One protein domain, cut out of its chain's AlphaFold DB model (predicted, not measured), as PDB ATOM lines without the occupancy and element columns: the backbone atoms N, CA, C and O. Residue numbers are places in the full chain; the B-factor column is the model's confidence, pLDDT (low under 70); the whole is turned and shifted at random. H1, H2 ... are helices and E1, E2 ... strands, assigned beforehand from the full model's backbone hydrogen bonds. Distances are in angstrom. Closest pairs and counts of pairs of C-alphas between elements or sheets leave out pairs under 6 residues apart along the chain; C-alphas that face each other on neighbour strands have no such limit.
ATOM      1  N   THR A  39     -18.498 -67.820 -22.751       91.94
ATOM      2  CA  THR A  39     -17.816 -68.810 -23.590       91.94
ATOM      3  C   THR A  39     -17.423 -68.210 -24.933       91.94
ATOM      4  O   THR A  39     -18.242 -67.691 -25.680       91.94
ATOM      5  N   LYS A  40     -16.144 -68.328 -25.282       92.56
ATOM      6  CA  LYS A  40     -15.618 -67.973 -26.601       92.56
ATOM      7  C   LYS A  40     -15.233 -69.239 -27.347       92.56
ATOM      8  O   LYS A  40     -14.521 -70.082 -26.801       92.56
ATOM      9  N   VAL A  41     -15.666 -69.344 -28.598       94.06
ATOM     10  CA  VAL A  41     -15.285 -70.429 -29.506       94.06
ATOM     11  C   VAL A  41     -14.440 -69.845 -30.626       94.06
ATOM     12  O   VAL A  41     -14.872 -68.923 -31.313       94.06
ATOM     13  N   SER A  42     -13.236 -70.375 -30.812       95.50
ATOM     14  CA  SER A  42     -12.406 -70.109 -31.987       95.50
ATOM     15  C   SER A  42     -12.198 -71.404 -32.756       95.50
ATOM     16  O   SER A  42     -11.984 -72.448 -32.143       95.50
ATOM     17  N   VAL A  43     -12.246 -71.339 -34.082       96.81
ATOM     18  CA  VAL A  43     -12.149 -72.512 -34.954       96.81
ATOM     19  C   VAL A  43     -10.981 -72.325 -35.911       96.81
ATOM     20  O   VAL A  43     -10.851 -71.266 -36.519       96.81
ATOM     21  N   GLU A  44     -10.150 -73.352 -36.039       96.94
ATOM     22  CA  GLU A  44      -9.102 -73.451 -37.056       96.94
ATOM     23  C   GLU A  44      -9.365 -74.664 -37.953       96.94
ATOM     24  O   GLU A  44      -9.865 -75.693 -37.488       96.94
ATOM     25  N   THR A  45      -9.044 -74.546 -39.239       97.12
ATOM     26  CA  THR A  45      -9.042 -75.682 -40.168       97.12
ATOM     27  C   THR A  45      -7.788 -76.520 -39.924       97.12
ATOM     28  O   THR A  45      -6.700 -75.972 -39.758       97.12
ATOM     29  N   LEU A  46      -7.922 -77.845 -39.915       96.50
ATOM     30  CA  LEU A  46      -6.779 -78.757 -39.856       96.50
ATOM     31  C   LEU A  46      -6.272 -79.034 -41.278       96.50
ATOM     32  O   LEU A  46      -6.673 -80.006 -41.915       96.50
ATOM     33  N   GLU A  47      -5.413 -78.146 -41.779       93.50
ATOM     34  CA  GLU A  47      -4.809 -78.239 -43.114       93.50
ATOM     35  C   GLU A  47      -3.604 -79.188 -43.109       93.50
ATOM     36  O   GLU A  47      -2.453 -78.770 -43.055       93.50
ATOM     37  N   GLU A  48      -3.882 -80.490 -43.144       96.06
ATOM     38  CA  GLU A  48      -2.866 -81.538 -43.253       96.06
ATOM     39  C   GLU A  48      -3.125 -82.385 -44.506       96.06
ATOM     40  O   GLU A  48      -4.227 -82.908 -44.703       96.06
ATOM     41  N   ALA A  49      -2.108 -82.548 -45.354       96.88
ATOM     42  CA  ALA A  49      -2.229 -83.277 -46.616       96.88
ATOM     43  C   ALA A  49      -2.604 -84.746 -46.379       96.88
ATOM     44  O   ALA A  49      -3.408 -85.316 -47.119       96.88
ATOM     45  N   ALA A  50      -2.077 -85.341 -45.305       97.62
ATOM     46  CA  ALA A  50      -2.455 -86.682 -44.887       97.62
ATOM     47  C   ALA A  50      -3.948 -86.799 -44.528       97.62
ATOM     48  O   ALA A  50      -4.577 -87.790 -44.896       97.62
ATOM     49  N   LEU A  51      -4.547 -85.783 -43.887       97.12
ATOM     50  CA  LEU A  51      -5.986 -85.789 -43.596       97.12
ATOM     51  C   LEU A  51      -6.813 -85.764 -44.876       97.12
ATOM     52  O   LEU A  51      -7.694 -86.603 -45.039       97.12
ATOM     53  N   ALA A  52      -6.493 -84.852 -45.795       96.38
ATOM     54  CA  ALA A  52      -7.201 -84.729 -47.069       96.38
ATOM     55  C   ALA A  52      -7.050 -85.976 -47.960       96.38
ATOM     56  O   ALA A  52      -7.922 -86.278 -48.774       96.38
ATOM     57  N   LYS A  53      -5.942 -86.715 -47.813       97.56
ATOM     58  CA  LYS A  53      -5.723 -87.979 -48.522       97.56
ATOM     59  C   LYS A  53      -6.521 -89.125 -47.894       97.56
ATOM     60  O   LYS A  53      -7.173 -89.859 -48.631       97.56
ATOM     61  N   CYS A  54      -6.488 -89.278 -46.570       98.06
ATOM     62  CA  CYS A  54      -7.126 -90.398 -45.867       98.06
ATOM     63  C   CYS A  54      -8.644 -90.254 -45.706       98.06
ATOM     64  O   CYS A  54      -9.346 -91.262 -45.680       98.06
ATOM     65  N   PHE A  55      -9.162 -89.032 -45.607       97.62
ATOM     66  CA  PHE A  55     -10.559 -88.760 -45.276       97.62
ATOM     67  C   PHE A  55     -11.198 -87.816 -46.296       97.62
ATOM     68  O   PHE A  55     -10.560 -86.895 -46.797       97.62
ATOM     69  N   ALA A  56     -12.477 -88.038 -46.602       96.00
ATOM     70  CA  ALA A  56     -13.238 -87.179 -47.510       96.00
ATOM     71  C   ALA A  56     -13.746 -85.897 -46.827       96.00
ATOM     72  O   ALA A  56     -14.021 -84.903 -47.500       96.00
ATOM     73  N   ALA A  57     -13.899 -85.920 -45.500       95.75
ATOM     74  CA  ALA A  57     -14.404 -84.790 -44.729       95.75
ATOM     75  C   ALA A  57     -13.284 -83.785 -44.391       95.75
ATOM     76  O   ALA A  57     -12.191 -84.200 -44.001       95.75
ATOM     77  N   PRO A  58     -13.539 -82.465 -44.460       96.50
ATOM     78  CA  PRO A  58     -12.634 -81.483 -43.882       96.50
ATOM     79  C   PRO A  58     -12.789 -81.454 -42.355       96.50
ATOM     80  O   PRO A  58     -13.905 -81.524 -41.824       96.50
ATOM     81  N   PHE A  59     -11.660 -81.310 -41.658       97.75
ATOM     82  CA  PHE A  59     -11.602 -81.284 -40.198       97.75
ATOM     83  C   PHE A  59     -11.268 -79.899 -39.655       97.75
ATOM     84  O   PHE A  59     -10.525 -79.118 -40.250       97.75
ATOM     85  N   TYR A  60     -11.786 -79.634 -38.463       97.44
ATOM     86  CA  TYR A  60     -11.626 -78.387 -37.740       97.44
ATOM     87  C   TYR A  60     -11.265 -78.668 -36.292       97.44
ATOM     88  O   TYR A  60     -11.748 -79.633 -35.696       97.44
ATOM     89  N   ARG A  61     -10.480 -77.781 -35.688       96.44
ATOM     90  CA  ARG A  61     -10.258 -77.771 -34.247       96.44
ATOM     91  C   ARG A  61     -10.934 -76.554 -33.641       96.44
ATOM     92  O   ARG A  61     -10.603 -75.415 -33.950       96.44
ATOM     93  N   ALA A  62     -11.889 -76.803 -32.755       96.19
ATOM     94  CA  ALA A  62     -12.495 -75.761 -31.947       96.19
ATOM     95  C   ALA A  62     -11.734 -75.635 -30.627       96.19
ATOM     96  O   ALA A  62     -11.512 -76.627 -29.931       96.19
ATOM     97  N   THR A  63     -11.373 -74.411 -30.256       95.44
ATOM     98  CA  THR A  63     -10.957 -74.063 -28.899       95.44
ATOM     99  C   THR A  63     -12.118 -73.356 -28.215       95.44
ATOM    100  O   THR A  63     -12.543 -72.285 -28.643       95.44
ATOM    101  N   ILE A  64     -12.626 -73.968 -27.151       93.06
ATOM    102  CA  ILE A  64     -13.722 -73.465 -26.328       93.06
ATOM    103  C   ILE A  64     -13.100 -72.928 -25.043       93.06
ATOM    104  O   ILE A  64     -12.537 -73.690 -24.253       93.06
ATOM    105  N   ALA A  65     -13.155 -71.615 -24.859       92.62
ATOM    106  CA  ALA A  65     -12.653 -70.933 -23.679       92.62
ATOM    107  C   ALA A  65     -13.827 -70.416 -22.848       92.62
ATOM    108  O   ALA A  65     -14.559 -69.549 -23.316       92.62
ATOM    109  N   SER A  66     -13.976 -70.908 -21.621       88.50
ATOM    110  CA  SER A  66     -15.010 -70.453 -20.689       88.50
ATOM    111  C   SER A  66     -14.377 -69.756 -19.490       88.50
ATOM    112  O   SER A  66     -13.389 -70.238 -18.923       88.50
ATOM    113  N   GLN A  67     -14.929 -68.607 -19.109       84.62
ATOM    114  CA  GLN A  67     -14.557 -67.904 -17.883       84.62
ATOM    115  C   GLN A  67     -15.418 -68.412 -16.725       84.62
ATOM    116  O   GLN A  67     -16.635 -68.502 -16.851       84.62
ATOM    117  N   SER A  68     -14.788 -68.758 -15.603       70.00
ATOM    118  CA  SER A  68     -15.485 -69.185 -14.388       70.00
ATOM    119  C   SER A  68     -14.774 -68.601 -13.174       70.00
ATOM    120  O   SER A  68     -13.675 -69.032 -12.819       70.00
ATOM    121  N   GLY A  69     -15.394 -67.608 -12.533       72.38
ATOM    122  CA  GLY A  69     -14.813 -66.912 -11.383       72.38
ATOM    123  C   GLY A  69     -13.458 -66.272 -11.709       72.38
ATOM    124  O   GLY A  69     -13.344 -65.513 -12.668       72.38
ATOM    125  N   SER A  70     -12.422 -66.584 -10.922       64.19
ATOM    126  CA  SER A  70     -11.051 -66.081 -11.118       64.19
ATOM    127  C   SER A  70     -10.232 -66.855 -12.165       64.19
ATOM    128  O   SER A  70      -9.082 -66.498 -12.419       64.19
ATOM    129  N   GLY A  71     -10.790 -67.911 -12.767       70.56
ATOM    130  CA  GLY A  71     -10.086 -68.799 -13.691       70.56
ATOM    131  C   GLY A  71     -10.645 -68.786 -15.114       70.56
ATOM    132  O   GLY A  71     -11.802 -68.445 -15.364       70.56
ATOM    133  N   SER A  72      -9.814 -69.221 -16.063       80.44
ATOM    134  CA  SER A  72     -10.245 -69.541 -17.428       80.44
ATOM    135  C   SER A  72      -9.964 -71.008 -17.722       80.44
ATOM    136  O   SER A  72      -8.858 -71.485 -17.468       80.44
ATOM    137  N   MET A  73     -10.956 -71.722 -18.255       87.44
ATOM    138  CA  MET A  73     -10.800 -73.093 -18.732       87.44
ATOM    139  C   MET A  73     -10.793 -73.085 -20.257       87.44
ATOM    140  O   MET A  73     -11.672 -72.488 -20.876       87.44
ATOM    141  N   LYS A  74      -9.819 -73.763 -20.868       90.81
ATOM    142  CA  LYS A  74      -9.776 -73.988 -22.317       90.81
ATOM    143  C   LYS A  74      -9.909 -75.475 -22.600       90.81
ATOM    144  O   LYS A  74      -9.234 -76.283 -21.969       90.81
ATOM    145  N   ARG A  75     -10.761 -75.825 -23.558       91.19
ATOM    146  CA  ARG A  75     -10.923 -77.189 -24.067       91.19
ATOM    147  C   ARG A  75     -10.764 -77.164 -25.578       91.19
ATOM    148  O   ARG A  75     -11.240 -76.233 -26.226       91.19
ATOM    149  N   LYS A  76     -10.093 -78.168 -26.129       92.44
ATOM    150  CA  LYS A  76      -9.991 -78.369 -27.575       92.44
ATOM    151  C   LYS A  76     -10.886 -79.539 -27.962       92.44
ATOM    152  O   LYS A  76     -10.996 -80.491 -27.200       92.44
ATOM    153  N   ALA A  77     -11.531 -79.448 -29.115       93.12
ATOM    154  CA  ALA A  77     -12.320 -80.531 -29.688       93.12
ATOM    155  C   ALA A  77     -12.145 -80.535 -31.205       93.12
ATOM    156  O   ALA A  77     -12.016 -79.470 -31.814       93.12
ATOM    157  N   VAL A  78     -12.132 -81.724 -31.799       95.75
ATOM    158  CA  VAL A  78     -12.050 -81.899 -33.249       95.75
ATOM    159  C   VAL A  78     -13.446 -82.152 -33.805       95.75
ATOM    160  O   VAL A  78     -14.252 -82.856 -33.198       95.75
ATOM    161  N   TYR A  79     -13.737 -81.550 -34.953       96.50
ATOM    162  CA  TYR A  79     -14.993 -81.709 -35.675       96.50
ATOM    163  C   TYR A  79     -14.707 -82.027 -37.137       96.50
ATOM    164  O   TYR A  79     -13.799 -81.446 -37.725       96.50
ATOM    165  N   ALA A  80     -15.510 -82.902 -37.725       96.88
ATOM    166  CA  ALA A  80     -15.562 -83.138 -39.158       96.88
ATOM    167  C   ALA A  80     -16.835 -82.517 -39.731       96.88
ATOM    168  O   ALA A  80     -17.902 -82.592 -39.117       96.88
ATOM    169  N   LYS A  81     -16.740 -81.911 -40.913       95.69
ATOM    170  CA  LYS A  81     -17.926 -81.479 -41.660       95.69
ATOM    171  C   LYS A  81     -18.376 -82.601 -42.589       95.69
ATOM    172  O   LYS A  81     -17.672 -82.945 -43.535       95.69
ATOM    173  N   THR A  82     -19.553 -83.142 -42.320       92.62
ATOM    174  CA  THR A  82     -20.218 -84.180 -43.110       92.62
ATOM    175  C   THR A  82     -21.367 -83.570 -43.920       92.62
ATOM    176  O   THR A  82     -21.638 -82.369 -43.833       92.62
ATOM    177  N   GLY A  83     -22.052 -84.385 -44.730       88.50
ATOM    178  CA  GLY A  83     -23.264 -83.951 -45.435       88.50
ATOM    179  C   GLY A  83     -24.391 -83.513 -44.489       88.50
ATOM    180  O   GLY A  83     -25.141 -82.600 -44.824       88.50
ATOM    181  N   ASP A  84     -24.442 -84.095 -43.287       88.06
ATOM    182  CA  ASP A  84     -25.475 -83.846 -42.272       88.06
ATOM    183  C   ASP A  84     -25.138 -82.680 -41.326       88.06
ATOM    184  O   ASP A  84     -25.940 -82.312 -40.467       88.06
ATOM    185  N   GLY A  85     -23.955 -82.071 -41.471       92.56
ATOM    186  CA  GLY A  85     -23.521 -80.924 -40.675       92.56
ATOM    187  C   GLY A  85     -22.148 -81.120 -40.040       92.56
ATOM    188  O   GLY A  85     -21.205 -81.565 -40.688       92.56
ATOM    189  N   LEU A  86     -22.001 -80.711 -38.777       93.75
ATOM    190  CA  LEU A  86     -20.762 -80.879 -38.015       93.75
ATOM    191  C   LEU A  86     -20.887 -82.072 -37.072       93.75
ATOM    192  O   LEU A  86     -21.708 -82.060 -36.157       93.75
ATOM    193  N   GLN A  87     -20.018 -83.060 -37.254       94.94
ATOM    194  CA  GLN A  87     -19.877 -84.197 -36.357       94.94
ATOM    195  C   GLN A  87     -18.650 -83.996 -35.473       94.94
ATOM    196  O   GLN A  87     -17.546 -83.753 -35.961       94.94
ATOM    197  N   LYS A  88     -18.829 -84.093 -34.155       94.50
ATOM    198  CA  LYS A  88     -17.703 -84.090 -33.219       94.50
ATOM    199  C   LYS A  88     -16.953 -85.417 -33.335       94.50
ATOM    200  O   LYS A  88     -17.569 -86.472 -33.233       94.50
ATOM    201  N   ILE A  89     -15.634 -85.350 -33.480       94.25
ATOM    202  CA  ILE A  89     -14.765 -86.519 -33.366       94.25
ATOM    203  C   ILE A  89     -14.411 -86.669 -31.892       94.25
ATOM    204  O   ILE A  89     -13.749 -85.806 -31.309       94.25
ATOM    205  N   SER A  90     -14.936 -87.719 -31.268       88.50
ATOM    206  CA  SER A  90     -14.637 -88.031 -29.874       88.50
ATOM    207  C   SER A  90     -13.171 -88.421 -29.730       88.50
ATOM    208  O   SER A  90     -12.629 -89.131 -30.578       88.50
ATOM    209  N   ASP A  91     -12.543 -87.975 -28.642       85.19
ATOM    210  CA  ASP A  91     -11.240 -88.514 -28.277       85.19
ATOM    211  C   ASP A  91     -11.395 -90.027 -28.061       85.19
ATOM    212  O   ASP A  91     -12.365 -90.455 -27.421       85.19
ATOM    213  N   PRO A  92     -10.487 -90.845 -28.609       83.25
ATOM    214  CA  PRO A  92     -10.572 -92.285 -28.470       83.25
ATOM    215  C   PRO A  92     -10.533 -92.690 -26.994       83.25
ATOM    216  O   PRO A  92      -9.600 -92.350 -26.266       83.25
ATOM    217  N   GLY A  93     -11.536 -93.456 -26.566       77.06
ATOM    218  CA  GLY A  93     -11.500 -94.148 -25.282       77.06
ATOM    219  C   GLY A  93     -10.495 -95.305 -25.279       77.06
ATOM    220  O   GLY A  93      -9.910 -95.660 -26.303       77.06
ATOM    221  N   THR A  94     -10.316 -95.926 -24.115       81.75
ATOM    222  CA  THR A  94      -9.538 -97.164 -23.976       81.75
ATOM    223  C   THR A  94     -10.195 -98.296 -24.760       81.75
ATOM    224  O   THR A  94     -11.341 -98.634 -24.477       81.75
ATOM    225  N   ASP A  95      -9.462 -98.888 -25.707       82.62
ATOM    226  CA  ASP A  95      -9.882-100.072 -26.471       82.62
ATOM    227  C   ASP A  95     -11.251 -99.922 -27.166       82.62
ATOM    228  O   ASP A  95     -12.054-100.855 -27.209       82.62
ATOM    229  N   ALA A  96     -11.527 -98.726 -27.700       87.00
ATOM    230  CA  ALA A  96     -12.814 -98.369 -28.290       87.00
ATOM    231  C   ALA A  96     -12.696 -97.945 -29.761       87.00
ATOM    232  O   ALA A  96     -11.714 -97.317 -30.174       87.00
ATOM    233  N   GLU A  97     -13.739 -98.263 -30.534       92.44
ATOM    234  CA  GLU A  97     -13.956 -97.717 -31.877       92.44
ATOM    235  C   GLU A  97     -14.073 -96.193 -31.825       92.44
ATOM    236  O   GLU A  97     -14.682 -95.623 -30.913       92.44
ATOM    237  N   ILE A  98     -13.509 -95.530 -32.831       93.00
ATOM    238  CA  ILE A  98     -13.636 -94.086 -32.994       93.00
ATOM    239  C   ILE A  98     -14.875 -93.824 -33.843       93.00
ATOM    240  O   ILE A  98     -14.836 -93.875 -35.074       93.00
ATOM    241  N   GLU A  99     -15.990 -93.579 -33.159       89.56
ATOM    242  CA  GLU A  99     -17.322 -93.490 -33.755       89.56
ATOM    243  C   GLU A  99     -17.374 -92.557 -34.979       89.56
ATOM    244  O   GLU A  99     -17.008 -91.379 -34.919       89.56
ATOM    245  N   GLY A 100     -17.828 -93.114 -36.105       89.75
ATOM    246  CA  GLY A 100     -18.012 -92.423 -37.381       89.75
ATOM    247  C   GLY A 100     -16.733 -92.057 -38.140       89.75
ATOM    248  O   GLY A 100     -16.831 -91.567 -39.260       89.75
ATOM    249  N   LEU A 101     -15.531 -92.302 -37.600       94.88
ATOM    250  CA  LEU A 101     -14.291 -91.950 -38.302       94.88
ATOM    251  C   LEU A 101     -14.051 -92.836 -39.535       94.88
ATOM    252  O   LEU A 101     -13.599 -92.340 -40.567       94.88
ATOM    253  N   ALA A 102     -14.381 -94.129 -39.451       95.19
ATOM    254  CA  ALA A 102     -14.271 -95.056 -40.580       95.19
ATOM    255  C   ALA A 102     -15.204 -94.669 -41.744       95.19
ATOM    256  O   ALA A 102     -14.807 -94.760 -42.904       95.19
ATOM    257  N   ASP A 103     -16.400 -94.150 -41.447       93.62
ATOM    258  CA  ASP A 103     -17.373 -93.710 -42.458       93.62
ATOM    259  C   ASP A 103     -16.919 -92.451 -43.213       93.62
ATOM    260  O   ASP A 103     -17.393 -92.165 -44.313       93.62
ATOM    261  N   MET A 104     -15.975 -91.697 -42.641       95.88
ATOM    262  CA  MET A 104     -15.398 -90.495 -43.247       95.88
ATOM    263  C   MET A 104     -14.170 -90.786 -44.115       95.88
ATOM    264  O   MET A 104     -13.635 -89.855 -44.729       95.88
ATOM    265  N   VAL A 105     -13.688 -92.034 -44.155       97.31
ATOM    266  CA  VAL A 105     -12.533 -92.420 -44.976       97.31
ATOM    267  C   VAL A 105     -12.820 -92.091 -46.437       97.31
ATOM    268  O   VAL A 105     -13.907 -92.338 -46.958       97.31
ATOM    269  N   ASN A 106     -11.828 -91.513 -47.110       97.12
ATOM    270  CA  ASN A 106     -11.927 -91.213 -48.526       97.12
ATOM    271  C   ASN A 106     -12.125 -92.527 -49.305       97.12
ATOM    272  O   ASN A 106     -11.251 -93.388 -49.238       97.12
ATOM    273  N   PRO A 107     -13.208 -92.699 -50.090       95.75
ATOM    274  CA  PRO A 107     -13.440 -93.931 -50.844       95.75
ATOM    275  C   PRO A 107     -12.327 -94.282 -51.843       95.75
ATOM    276  O   PRO A 107     -12.212 -95.436 -52.249       95.75
ATOM    277  N   ALA A 108     -11.525 -93.295 -52.259       96.94
ATOM    278  CA  ALA A 108     -10.363 -93.494 -53.123       96.94
ATOM    279  C   ALA A 108      -9.083 -93.872 -52.354       96.94
ATOM    280  O   ALA A 108      -8.102 -94.287 -52.971       96.94
ATOM    281  N   PHE A 109      -9.068 -93.723 -51.028       98.06
ATOM    282  CA  PHE A 109      -7.953 -94.130 -50.184       98.06
ATOM    283  C   PHE A 109      -8.062 -95.621 -49.859       98.06
ATOM    284  O   PHE A 109      -9.086 -96.096 -49.370       98.06
ATOM    285  N   ALA A 110      -6.986 -96.360 -50.118       97.44
ATOM    286  CA  ALA A 110      -6.873 -97.766 -49.767       97.44
ATOM    287  C   ALA A 110      -5.587 -97.979 -48.970       97.44
ATOM    288  O   ALA A 110      -4.503 -97.650 -49.441       97.44
ATOM    289  N   LEU A 111      -5.708 -98.557 -47.780       97.62
ATOM    290  CA  LEU A 111      -4.585 -98.853 -46.903       97.62
ATOM    291  C   LEU A 111      -3.964-100.196 -47.317       97.62
ATOM    292  O   LEU A 111      -4.417-101.265 -46.899       97.62
ATOM    293  N   LYS A 112      -2.968-100.148 -48.213       95.56
ATOM    294  CA  LYS A 112      -2.350-101.346 -48.814       95.56
ATOM    295  C   LYS A 112      -0.844-101.408 -48.669       95.56
ATOM    296  O   LYS A 112      -0.317-102.510 -48.528       95.56
ATOM    297  N   ALA A 113      -0.167-100.277 -48.773       95.38
ATOM    298  CA  ALA A 113       1.280-100.189 -48.698       95.38
ATOM    299  C   ALA A 113       1.706 -99.442 -47.435       95.38
ATOM    300  O   ALA A 113       0.932 -98.697 -46.838       95.38
ATOM    301  N   GLU A 114       2.960 -99.629 -47.040       94.88
ATOM    302  CA  GLU A 114       3.545 -98.951 -45.883       94.88
ATOM    303  C   GLU A 114       3.408 -97.425 -45.980       94.88
ATOM    304  O   GLU A 114       2.953 -96.797 -45.033       94.88
ATOM    305  N   ALA A 115       3.631 -96.846 -47.166       97.06
ATOM    306  CA  ALA A 115       3.434 -95.416 -47.423       97.06
ATOM    307  C   ALA A 115       1.981 -94.931 -47.200       97.06
ATOM    308  O   ALA A 115       1.747 -93.773 -46.832       97.06
ATOM    309  N   ASP A 116       0.978 -95.794 -47.412       97.88
ATOM    310  CA  ASP A 116      -0.417 -95.477 -47.079       97.88
ATOM    311  C   ASP A 116      -0.607 -95.466 -45.559       97.88
ATOM    312  O   ASP A 116      -1.277 -94.582 -45.020       97.88
ATOM    313  N   GLY A 117       0.039 -96.404 -44.865       97.62
ATOM    314  CA  GLY A 117       0.117 -96.431 -43.409       97.62
ATOM    315  C   GLY A 117       0.788 -95.178 -42.847       97.62
ATOM    316  O   GLY A 117       0.226 -94.530 -41.975       97.62
ATOM    317  N   GLU A 118       1.933 -94.752 -43.370       97.81
ATOM    318  CA  GLU A 118       2.602 -93.519 -42.923       97.81
ATOM    319  C   GLU A 118       1.720 -92.278 -43.125       97.81
ATOM    320  O   GLU A 118       1.633 -91.405 -42.252       97.81
ATOM    321  N   THR A 119       1.001 -92.234 -44.256       98.38
ATOM    322  CA  THR A 119      -0.009 -91.199 -44.509       98.38
ATOM    323  C   THR A 119      -1.067 -91.232 -43.399       98.38
ATOM    324  O   THR A 119      -1.337 -90.215 -42.763       98.38
ATOM    325  N   MET A 120      -1.640 -92.398 -43.104       98.31
ATOM    326  CA  MET A 120      -2.685 -92.532 -42.087       98.31
ATOM    327  C   MET A 120      -2.179 -92.266 -40.657       98.31
ATOM    328  O   MET A 120      -2.882 -91.632 -39.874       98.31
ATOM    329  N   MET A 121      -0.943 -92.646 -40.327       97.75
ATOM    330  CA  MET A 121      -0.293 -92.323 -39.052       97.75
ATOM    331  C   MET A 121      -0.198 -90.807 -38.853       97.75
ATOM    332  O   MET A 121      -0.537 -90.286 -37.789       97.75
ATOM    333  N   THR A 122       0.215 -90.086 -39.898       97.88
ATOM    334  CA  THR A 122       0.277 -88.620 -39.887       97.88
ATOM    335  C   THR A 122      -1.113 -88.019 -39.678       97.88
ATOM    336  O   THR A 122      -1.285 -87.114 -38.860       97.88
ATOM    337  N   ALA A 123      -2.134 -88.570 -40.341       97.94
ATOM    338  CA  ALA A 123      -3.518 -88.152 -40.146       97.94
ATOM    339  C   ALA A 123      -3.987 -88.361 -38.690       97.94
ATOM    340  O   ALA A 123      -4.560 -87.450 -38.087       97.94
ATOM    341  N   PHE A 124      -3.689 -89.516 -38.081       97.31
ATOM    342  CA  PHE A 124      -4.000 -89.777 -36.673       97.31
ATOM    343  C   PHE A 124      -3.269 -88.833 -35.723       97.31
ATOM    344  O   PHE A 124      -3.891 -88.347 -34.781       97.31
ATOM    345  N   LYS A 125      -1.998 -88.510 -35.982       95.88
ATOM    346  CA  LYS A 125      -1.238 -87.541 -35.179       95.88
ATOM    347  C   LYS A 125      -1.891 -86.163 -35.181       95.88
ATOM    348  O   LYS A 125      -1.950 -85.502 -34.146       95.88
ATOM    349  N   THR A 126      -2.438 -85.753 -36.321       95.81
ATOM    350  CA  THR A 126      -3.144 -84.475 -36.441       95.81
ATOM    351  C   THR A 126      -4.490 -84.488 -35.715       95.81
ATOM    352  O   THR A 126      -4.820 -83.518 -35.025       95.81
ATOM    353  N   LEU A 127      -5.271 -85.569 -35.811       95.75
ATOM    354  CA  LEU A 127      -6.567 -85.670 -35.118       95.75
ATOM    355  C   LEU A 127      -6.401 -85.823 -33.603       95.75
ATOM    356  O   LEU A 127      -7.052 -85.109 -32.836       95.75
ATOM    357  N   PHE A 128      -5.482 -86.687 -33.179       94.31
ATOM    358  CA  PHE A 128      -5.343 -87.167 -31.806       94.31
ATOM    359  C   PHE A 128      -3.922 -86.963 -31.266       94.31
ATOM    360  O   PHE A 128      -3.269 -87.928 -30.873       94.31
ATOM    361  N   PRO A 129      -3.412 -85.722 -31.188       92.31
ATOM    362  CA  PRO A 129      -2.029 -85.480 -30.775       92.31
ATOM    363  C   PRO A 129      -1.727 -85.985 -29.356       92.31
ATOM    364  O   PRO A 129      -0.603 -86.376 -29.080       92.31
ATOM    365  N   GLY A 130      -2.723 -86.029 -28.462       90.19
ATOM    366  CA  GLY A 130      -2.564 -86.563 -27.101       90.19
ATOM    367  C   GLY A 130      -2.430 -88.088 -27.022       90.19
ATOM    368  O   GLY A 130      -2.212 -88.616 -25.940       90.19
ATOM    369  N   CYS A 131      -2.577 -88.787 -28.145       90.88
ATOM    370  CA  CYS A 131      -2.442 -90.237 -28.259       90.88
ATOM    371  C   CYS A 131      -1.081 -90.667 -28.830       90.88
ATOM    372  O   CYS A 131      -0.934 -91.831 -29.222       90.88
ATOM    373  N   PHE A 132      -0.143 -89.720 -28.918       92.62
ATOM    374  CA  PHE A 132       1.232 -89.892 -29.363       92.62
ATOM    375  C   PHE A 132       2.158 -89.470 -28.218       92.62
ATOM    376  O   PHE A 132       2.106 -88.319 -27.784       92.62
ATOM    377  N   ASP A 133       2.976 -90.395 -27.721       90.56
ATOM    378  CA  ASP A 133       3.993 -90.114 -26.703       90.56
ATOM    379  C   ASP A 133       5.313 -89.779 -27.397       90.56
ATOM    380  O   ASP A 133       5.832 -90.578 -28.171       90.56
ATOM    381  N   ASP A 134       5.890 -88.619 -27.081       87.62
ATOM    382  CA  ASP A 134       7.178 -88.174 -27.627       87.62
ATOM    383  C   ASP A 134       8.342 -89.126 -27.286       87.62
ATOM    384  O   ASP A 134       9.422 -89.020 -27.865       87.62
ATOM    385  N   LYS A 135       8.153 -90.045 -26.329       87.81
ATOM    386  CA  LYS A 135       9.141 -91.067 -25.939       87.81
ATOM    387  C   LYS A 135       9.011 -92.379 -26.708       87.81
ATOM    388  O   LYS A 135       9.821 -93.280 -26.487       87.81
ATOM    389  N   VAL A 136       7.988 -92.520 -27.546       89.38
ATOM    390  CA  VAL A 136       7.748 -93.713 -28.354       89.38
ATOM    391  C   VAL A 136       7.961 -93.351 -29.814       89.38
ATOM    392  O   VAL A 136       7.229 -92.534 -30.363       89.38
ATOM    393  N   ASP A 137       8.936 -93.995 -30.454       91.38
ATOM    394  CA  ASP A 137       9.130 -93.864 -31.897       91.38
ATOM    395  C   ASP A 137       7.926 -94.484 -32.628       91.38
ATOM    396  O   ASP A 137       7.695 -95.696 -32.498       91.38
ATOM    397  N   PRO A 138       7.131 -93.691 -33.378       93.62
ATOM    398  CA  PRO A 138       5.952 -94.215 -34.046       93.62
ATOM    399  C   PRO A 138       6.334 -95.230 -35.121       93.62
ATOM    400  O   PRO A 138       7.251 -94.998 -35.908       93.62
ATOM    401  N   ARG A 139       5.606 -96.343 -35.184       93.94
ATOM    402  CA  ARG A 139       5.851 -97.416 -36.154       93.94
ATOM    403  C   ARG A 139       4.569 -98.135 -36.532       93.94
ATOM    404  O   ARG A 139       3.562 -98.052 -35.829       93.94
ATOM    405  N   ILE A 140       4.618 -98.847 -37.648       95.50
ATOM    406  CA  ILE A 140       3.469 -99.546 -38.213       95.50
ATOM    407  C   ILE A 140       3.795-101.036 -38.264       95.50
ATOM    408  O   ILE A 140       4.849-101.423 -38.758       95.50
ATOM    409  N   SER A 141       2.885-101.860 -37.757       93.50
ATOM    410  CA  SER A 141       2.895-103.310 -37.948       93.50
ATOM    411  C   SER A 141       1.670-103.722 -38.759       93.50
ATOM    412  O   SER A 141       0.631-103.053 -38.730       93.50
ATOM    413  N   ARG A 142       1.787-104.812 -39.517       92.81
ATOM    414  CA  ARG A 142       0.700-105.340 -40.339       92.81
ATOM    415  C   ARG A 142       0.658-106.857 -40.274       92.81
ATOM    416  O   ARG A 142       1.632-107.519 -40.615       92.81
ATOM    417  N   ASP A 143      -0.524-107.381 -39.974       91.06
ATOM    418  CA  ASP A 143      -0.850-108.801 -40.066       91.06
ATOM    419  C   ASP A 143      -2.099-108.984 -40.942       91.06
ATOM    420  O   ASP A 143      -3.228-108.685 -40.547       91.06
ATOM    421  N   GLY A 144      -1.891-109.398 -42.193       91.81
ATOM    422  CA  GLY A 144      -2.961-109.557 -43.177       91.81
ATOM    423  C   GLY A 144      -3.733-108.257 -43.444       91.81
ATOM    424  O   GLY A 144      -3.230-107.337 -44.101       91.81
ATOM    425  N   THR A 145      -4.983-108.213 -42.981       95.38
ATOM    426  CA  THR A 145      -5.901-107.066 -43.093       95.38
ATOM    427  C   THR A 145      -5.928-106.178 -41.848       95.38
ATOM    428  O   THR A 145      -6.677-105.203 -41.797       95.38
ATOM    429  N   LYS A 146      -5.128-106.512 -40.838       96.38
ATOM    430  CA  LYS A 146      -4.993-105.756 -39.602       96.38
ATOM    431  C   LYS A 146      -3.751-104.877 -39.678       96.38
ATOM    432  O   LYS A 146      -2.655-105.369 -39.943       96.38
ATOM    433  N   TRP A 147      -3.928-103.589 -39.422       97.38
ATOM    434  CA  TRP A 147      -2.852-102.609 -39.330       97.38
ATOM    435  C   TRP A 147      -2.793-102.046 -37.920       97.38
ATOM    436  O   TRP A 147      -3.810-101.618 -37.375       97.38
ATOM    437  N   GLU A 148      -1.603-102.024 -37.343       96.56
ATOM    438  CA  GLU A 148      -1.348-101.535 -35.995       96.56
ATOM    439  C   GLU A 148      -0.406-100.333 -36.068       96.56
ATOM    440  O   GLU A 148       0.729-100.425 -36.527       96.56
ATOM    441  N   PHE A 149      -0.898 -99.187 -35.614       96.62
ATOM    442  CA  PHE A 149      -0.215 -97.900 -35.621       96.62
ATOM    443  C   PHE A 149       0.263 -97.612 -34.205       96.62
ATOM    444  O   PHE A 149      -0.472 -97.035 -33.404       96.62
ATOM    445  N   ILE A 150       1.478 -98.043 -33.886       95.31
ATOM    446  CA  ILE A 150       2.084 -97.880 -32.566       95.31
ATOM    447  C   ILE A 150       2.594 -96.448 -32.440       95.31
ATOM    448  O   ILE A 150       3.375 -95.997 -33.274       95.31
ATOM    449  N   ALA A 151       2.150 -95.740 -31.404       93.50
ATOM    450  CA  ALA A 151       2.437 -94.315 -31.229       93.50
ATOM    451  C   ALA A 151       2.598 -93.881 -29.762       93.50
ATOM    452  O   ALA A 151       2.927 -92.730 -29.497       93.50
ATOM    453  N   ASP A 152       2.323 -94.765 -28.806       91.88
ATOM    454  CA  ASP A 152       2.271 -94.444 -27.379       91.88
ATOM    455  C   ASP A 152       2.568 -95.706 -26.551       91.88
ATOM    456  O   ASP A 152       2.614 -96.823 -27.079       91.88
ATOM    457  N   SER A 153       2.763 -95.561 -25.244       87.38
ATOM    458  CA  SER A 153       2.947 -96.670 -24.316       87.38
ATOM    459  C   SER A 153       2.040 -96.544 -23.091       87.38
ATOM    460  O   SER A 153       1.988 -95.522 -22.415       87.38
ATOM    461  N   PHE A 154       1.340 -97.627 -22.758       81.19
ATOM    462  CA  PHE A 154       0.427 -97.691 -21.622       81.19
ATOM    463  C   PHE A 154       0.775 -98.897 -20.745       81.19
ATOM    464  O   PHE A 154       0.787-100.033 -21.207       81.19
ATOM    465  N   PHE A 155       1.116 -98.663 -19.470       78.00
ATOM    466  CA  PHE A 155       1.525 -99.709 -18.514       78.00
ATOM    467  C   PHE A 155       2.544-100.724 -19.081       78.00
ATOM    468  O   PHE A 155       2.382-101.937 -18.939       78.00
ATOM    469  N   LYS A 156       3.630-100.217 -19.689       80.88
ATOM    470  CA  LYS A 156       4.721-101.005 -20.312       80.88
ATOM    471  C   LYS A 156       4.316-101.802 -21.560       80.88
ATOM    472  O   LYS A 156       5.074-102.667 -21.991       80.88
ATOM    473  N   ARG A 157       3.146-101.532 -22.133       85.56
ATOM    474  CA  ARG A 157       2.694-102.091 -23.409       85.56
ATOM    475  C   ARG A 157       2.638-100.992 -24.451       85.56
ATOM    476  O   ARG A 157       2.438 -99.831 -24.100       85.56
ATOM    477  N   PHE A 158       2.809-101.350 -25.715       91.69
ATOM    478  CA  PHE A 158       2.588-100.400 -26.793       91.69
ATOM    479  C   PHE A 158       1.094-100.154 -26.975       91.69
ATOM    480  O   PHE A 158       0.264-101.049 -26.805       91.69
ATOM    481  N   SER A 159       0.766 -98.916 -27.310       93.25
ATOM    482  CA  SER A 159      -0.585 -98.452 -27.573       93.25
ATOM    483  C   SER A 159      -0.593 -97.556 -28.803       93.25
ATOM    484  O   SER A 159       0.448 -97.097 -29.288       93.25
ATOM    485  N   GLY A 160      -1.777 -97.370 -29.368       95.06
ATOM    486  CA  GLY A 160      -1.867 -96.884 -30.726       95.06
ATOM    487  C   GLY A 160      -3.256 -97.020 -31.310       95.06
ATOM    488  O   GLY A 160      -4.253 -97.068 -30.589       95.06
ATOM    489  N   PHE A 161      -3.308 -97.101 -32.629       96.19
ATOM    490  CA  PHE A 161      -4.540 -97.325 -33.370       96.19
ATOM    491  C   PHE A 161      -4.492 -98.682 -34.053       96.19
ATOM    492  O   PHE A 161      -3.435 -99.135 -34.480       96.19
ATOM    493  N   GLU A 162      -5.641 -99.324 -34.164       96.31
ATOM    494  CA  GLU A 162      -5.811-100.520 -34.970       96.31
ATOM    495  C   GLU A 162      -6.818-100.208 -36.070       96.31
ATOM    496  O   GLU A 162      -7.904 -99.685 -35.806       96.31
ATOM    497  N   VAL A 163      -6.439-100.520 -37.303       97.62
ATOM    498  CA  VAL A 163      -7.278-100.335 -38.483       97.62
ATOM    499  C   VAL A 163      -7.477-101.685 -39.139       97.62
ATOM    500  O   VAL A 163      -6.514-102.393 -39.439       97.62
ATOM    501  N   THR A 164      -8.736-102.038 -39.372       97.56
ATOM    502  CA  THR A 164      -9.086-103.249 -40.118       97.56
ATOM    503  C   THR A 164      -9.464-102.875 -41.541       97.56
ATOM    504  O   THR A 164     -10.237-101.937 -41.757       97.56
ATOM    505  N   THR A 165      -8.932-103.615 -42.512       98.06
ATOM    506  CA  THR A 165      -9.257-103.462 -43.930       98.06
ATOM    507  C   THR A 165      -9.909-104.715 -44.509       98.06
ATOM    508  O   THR A 165      -9.924-105.782 -43.899       98.06
ATOM    509  N   ASP A 166     -10.418-104.620 -45.729       96.81
ATOM    510  CA  ASP A 166     -10.616-105.782 -46.595       96.81
ATOM    511  C   ASP A 166      -9.321-106.101 -47.393       96.81
ATOM    512  O   ASP A 166      -8.325-105.368 -47.290       96.81
ATOM    513  N   PRO A 167      -9.284-107.177 -48.209       95.81
ATOM    514  CA  PRO A 167      -8.134-107.475 -49.073       95.81
ATOM    515  C   PRO A 167      -7.837-106.394 -50.126       95.81
ATOM    516  O   PRO A 167      -6.724-106.315 -50.646       95.81
ATOM    517  N   ALA A 168      -8.820-105.552 -50.450       96.00
ATOM    518  CA  ALA A 168      -8.669-104.406 -51.334       96.00
ATOM    519  C   ALA A 168      -8.232-103.135 -50.582       96.00
ATOM    520  O   ALA A 168      -8.191-102.070 -51.196       96.00
ATOM    521  N   GLY A 169      -7.846-103.232 -49.305       96.75
ATOM    522  CA  GLY A 169      -7.361-102.115 -48.494       96.75
ATOM    523  C   GLY A 169      -8.446-101.116 -48.093       96.75
ATOM    524  O   GLY A 169      -8.119-100.054 -47.568       96.75
ATOM    525  N   LYS A 170      -9.727-101.418 -48.333       97.69
ATOM    526  CA  LYS A 170     -10.829-100.571 -47.879       97.69
ATOM    527  C   LYS A 170     -10.967-100.720 -46.371       97.69
ATOM    528  O   LYS A 170     -11.090-101.833 -45.873       97.69
ATOM    529  N   ILE A 171     -10.950 -99.600 -45.662       98.12
ATOM    530  CA  ILE A 171     -11.038 -99.568 -44.202       98.12
ATOM    531  C   ILE A 171     -12.480 -99.827 -43.759       98.12
ATOM    532  O   ILE A 171     -13.413 -99.248 -44.314       98.12
ATOM    533  N   SER A 172     -12.653-100.694 -42.762       96.00
ATOM    534  CA  SER A 172     -13.955-101.039 -42.176       96.00
ATOM    535  C   SER A 172     -14.071-100.708 -40.687       96.00
ATOM    536  O   SER A 172     -15.177-100.694 -40.162       96.00
ATOM    537  N   SER A 173     -12.952-100.485 -39.992       96.44
ATOM    538  CA  SER A 173     -12.919-100.151 -38.561       96.44
ATOM    539  C   SER A 173     -11.648 -99.371 -38.233       96.44
ATOM    540  O   SER A 173     -10.595 -99.611 -38.836       96.44
ATOM    541  N   ILE A 174     -11.770 -98.430 -37.293       97.06
ATOM    542  CA  ILE A 174     -10.669 -97.639 -36.743       97.06
ATOM    543  C   ILE A 174     -10.904 -97.525 -35.239       97.06
ATOM    544  O   ILE A 174     -11.801 -96.807 -34.794       97.06
ATOM    545  N   LYS A 175     -10.047 -98.164 -34.448       95.25
ATOM    546  CA  LYS A 175     -10.131 -98.138 -32.985       95.25
ATOM    547  C   LYS A 175      -8.821 -97.722 -32.341       95.25
ATOM    548  O   LYS A 175      -7.746 -97.863 -32.922       95.25
ATOM    549  N   ARG A 176      -8.901 -97.259 -31.097       94.25
ATOM    550  CA  ARG A 176      -7.735 -97.167 -30.212       94.25
ATOM    551  C   ARG A 176      -7.477 -98.530 -29.587       94.25
ATOM    552  O   ARG A 176      -8.421 -99.232 -29.246       94.25
ATOM    553  N   SER A 177      -6.208 -98.877 -29.413       92.62
ATOM    554  CA  SER A 177      -5.779-100.051 -28.653       92.62
ATOM    555  C   SER A 177      -4.728 -99.645 -27.626       92.62
ATOM    556  O   SER A 177      -3.766 -98.952 -27.964       92.62
ATOM    557  N   LEU A 178      -4.899-100.071 -26.374       89.75
ATOM    558  CA  LEU A 178      -3.896 -99.940 -25.309       89.75
ATOM    559  C   LEU A 178      -3.003-101.178 -25.175       89.75
ATOM    560  O   LEU A 178      -2.156-101.248 -24.282       89.75
ATOM    561  N   ASN A 179      -3.207-102.164 -26.045       88.12
ATOM    562  CA  ASN A 179      -2.487-103.421 -26.029       88.12
ATOM    563  C   ASN A 179      -2.165-103.861 -27.457       88.12
ATOM    564  O   ASN A 179      -2.863-104.691 -28.040       88.12
ATOM    565  N   ILE A 180      -1.102-103.287 -28.007       86.38
ATOM    566  CA  ILE A 180      -0.523-103.697 -29.282       86.38
ATOM    567  C   ILE A 180       0.711-104.554 -28.992       86.38
ATOM    568  O   ILE A 180       1.583-104.158 -28.210       86.38
ATOM    569  N   ASN A 181       0.779-105.735 -29.609       71.38
ATOM    570  CA  ASN A 181       1.947-106.600 -29.494       71.38
ATOM    571  C   ASN A 181       3.096-105.935 -30.259       71.38
ATOM    572  O   ASN A 181       3.009-105.690 -31.454       71.38
TER     573      ASN A 181
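This is residues 39 to 181 of the 184 residues of an uncharacterized protein of Akkermansiaceae bacterium (UniProt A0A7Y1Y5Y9). Two lobes meet at the helix H2: in one, H2 packs slantwise over one face of the strongly twisted sheet E5 E6 E7 E8; the other is the strongly twisted sheet E1 E2 E3 E4, whose long strands E1, E2 and E3 run away from the first lobe as an arm. The short helix H1 crosses H2, and residues 126 to 127 of H2 reach the arm's sheet near E2 and E3. The printed part has 143 residues with two named helices and eight named strands, in the order E1 H1 E2 E3 E4 H2 E5 E6 E7 E8; both sheets are antiparallel, in the strand orders just named, and the class is mixed, helices and strands. The whole is compact, with a radius of gyration of the C-alphas of 15.9 A and spans of 54 by 40 by 23 A.

E5, residues 139 to 143, E6, 146 to 154, E7, 157 to 165, and E8, 171 to 180, form a meander, each strand the antiparallel neighbour of the one before. N 141 and O 148 of the hairpin E5 and E6 are 2.9 A apart, N 149 and O 161 of E6 and E7 2.8 A, and N 162 and O 175 of E7 and E8 2.8 A, each within hydrogen-bond range. E6 bends by 78 degrees at residue 151, E7 by 58 degrees at 160 and E8 by 91 degrees at 177. H2, residues 114 to 127, is on this sheet at a height over the sheet of 9.5 A, over E5 and E6, and runs slantwise to the strands, at 42 degrees to E6 on the local plane; these two layers are H2 and the sheet. The closest C-alphas of H2 and E6 are those of Met 121 and Phe 149, 6.5 A apart. H1, residues 49 to 54, touches H2, with the C-alphas of Leu 51 and Ala 123 closest at 4.9 A; their lines are only just about perpendicular, at 71 degrees. In both helices every O i to N i+4 pair is within hydrogen-bond range. In the other sheet, E2, residues 59 to 68, E3, 71 to 82, and E4, 85 to 89, form a second meander, and E1, 39 to 45, is the edge strand beside E2. N 42 and O 63 of E1 and E2 are 3.0 A apart, N 64 and O 75 of E2 and E3 2.8 A, and N 87 and O 80 of E3 and E4 2.9 A, each within hydrogen-bond range. The closest C-alphas of E3 and H2 are those of Val 78 and Leu 127, 6.9 A apart. E3 and E6 are apart.

E1 begins at C-alpha 39, (-17.816, -68.810, -23.590). From first to last C-alpha, E2 measures 28.8 A, E3 34.7 A, E7 23.8 A and H2 19.9 A. H2 ends at C-alpha 127, (-6.567, -85.670, -35.118), and E8 at C-alpha 180, (-0.523, -103.697, -29.282).

The two C-alphas farthest apart, those of Ser 70 and Pro 167, are 56.2 A apart. The printed part has no cut. The links from E4 to H2, 24 residues, and from H2 to E5, 11 residues, are long. The mean pLDDT of the printed part is 92.7, and residue 70 is under 70.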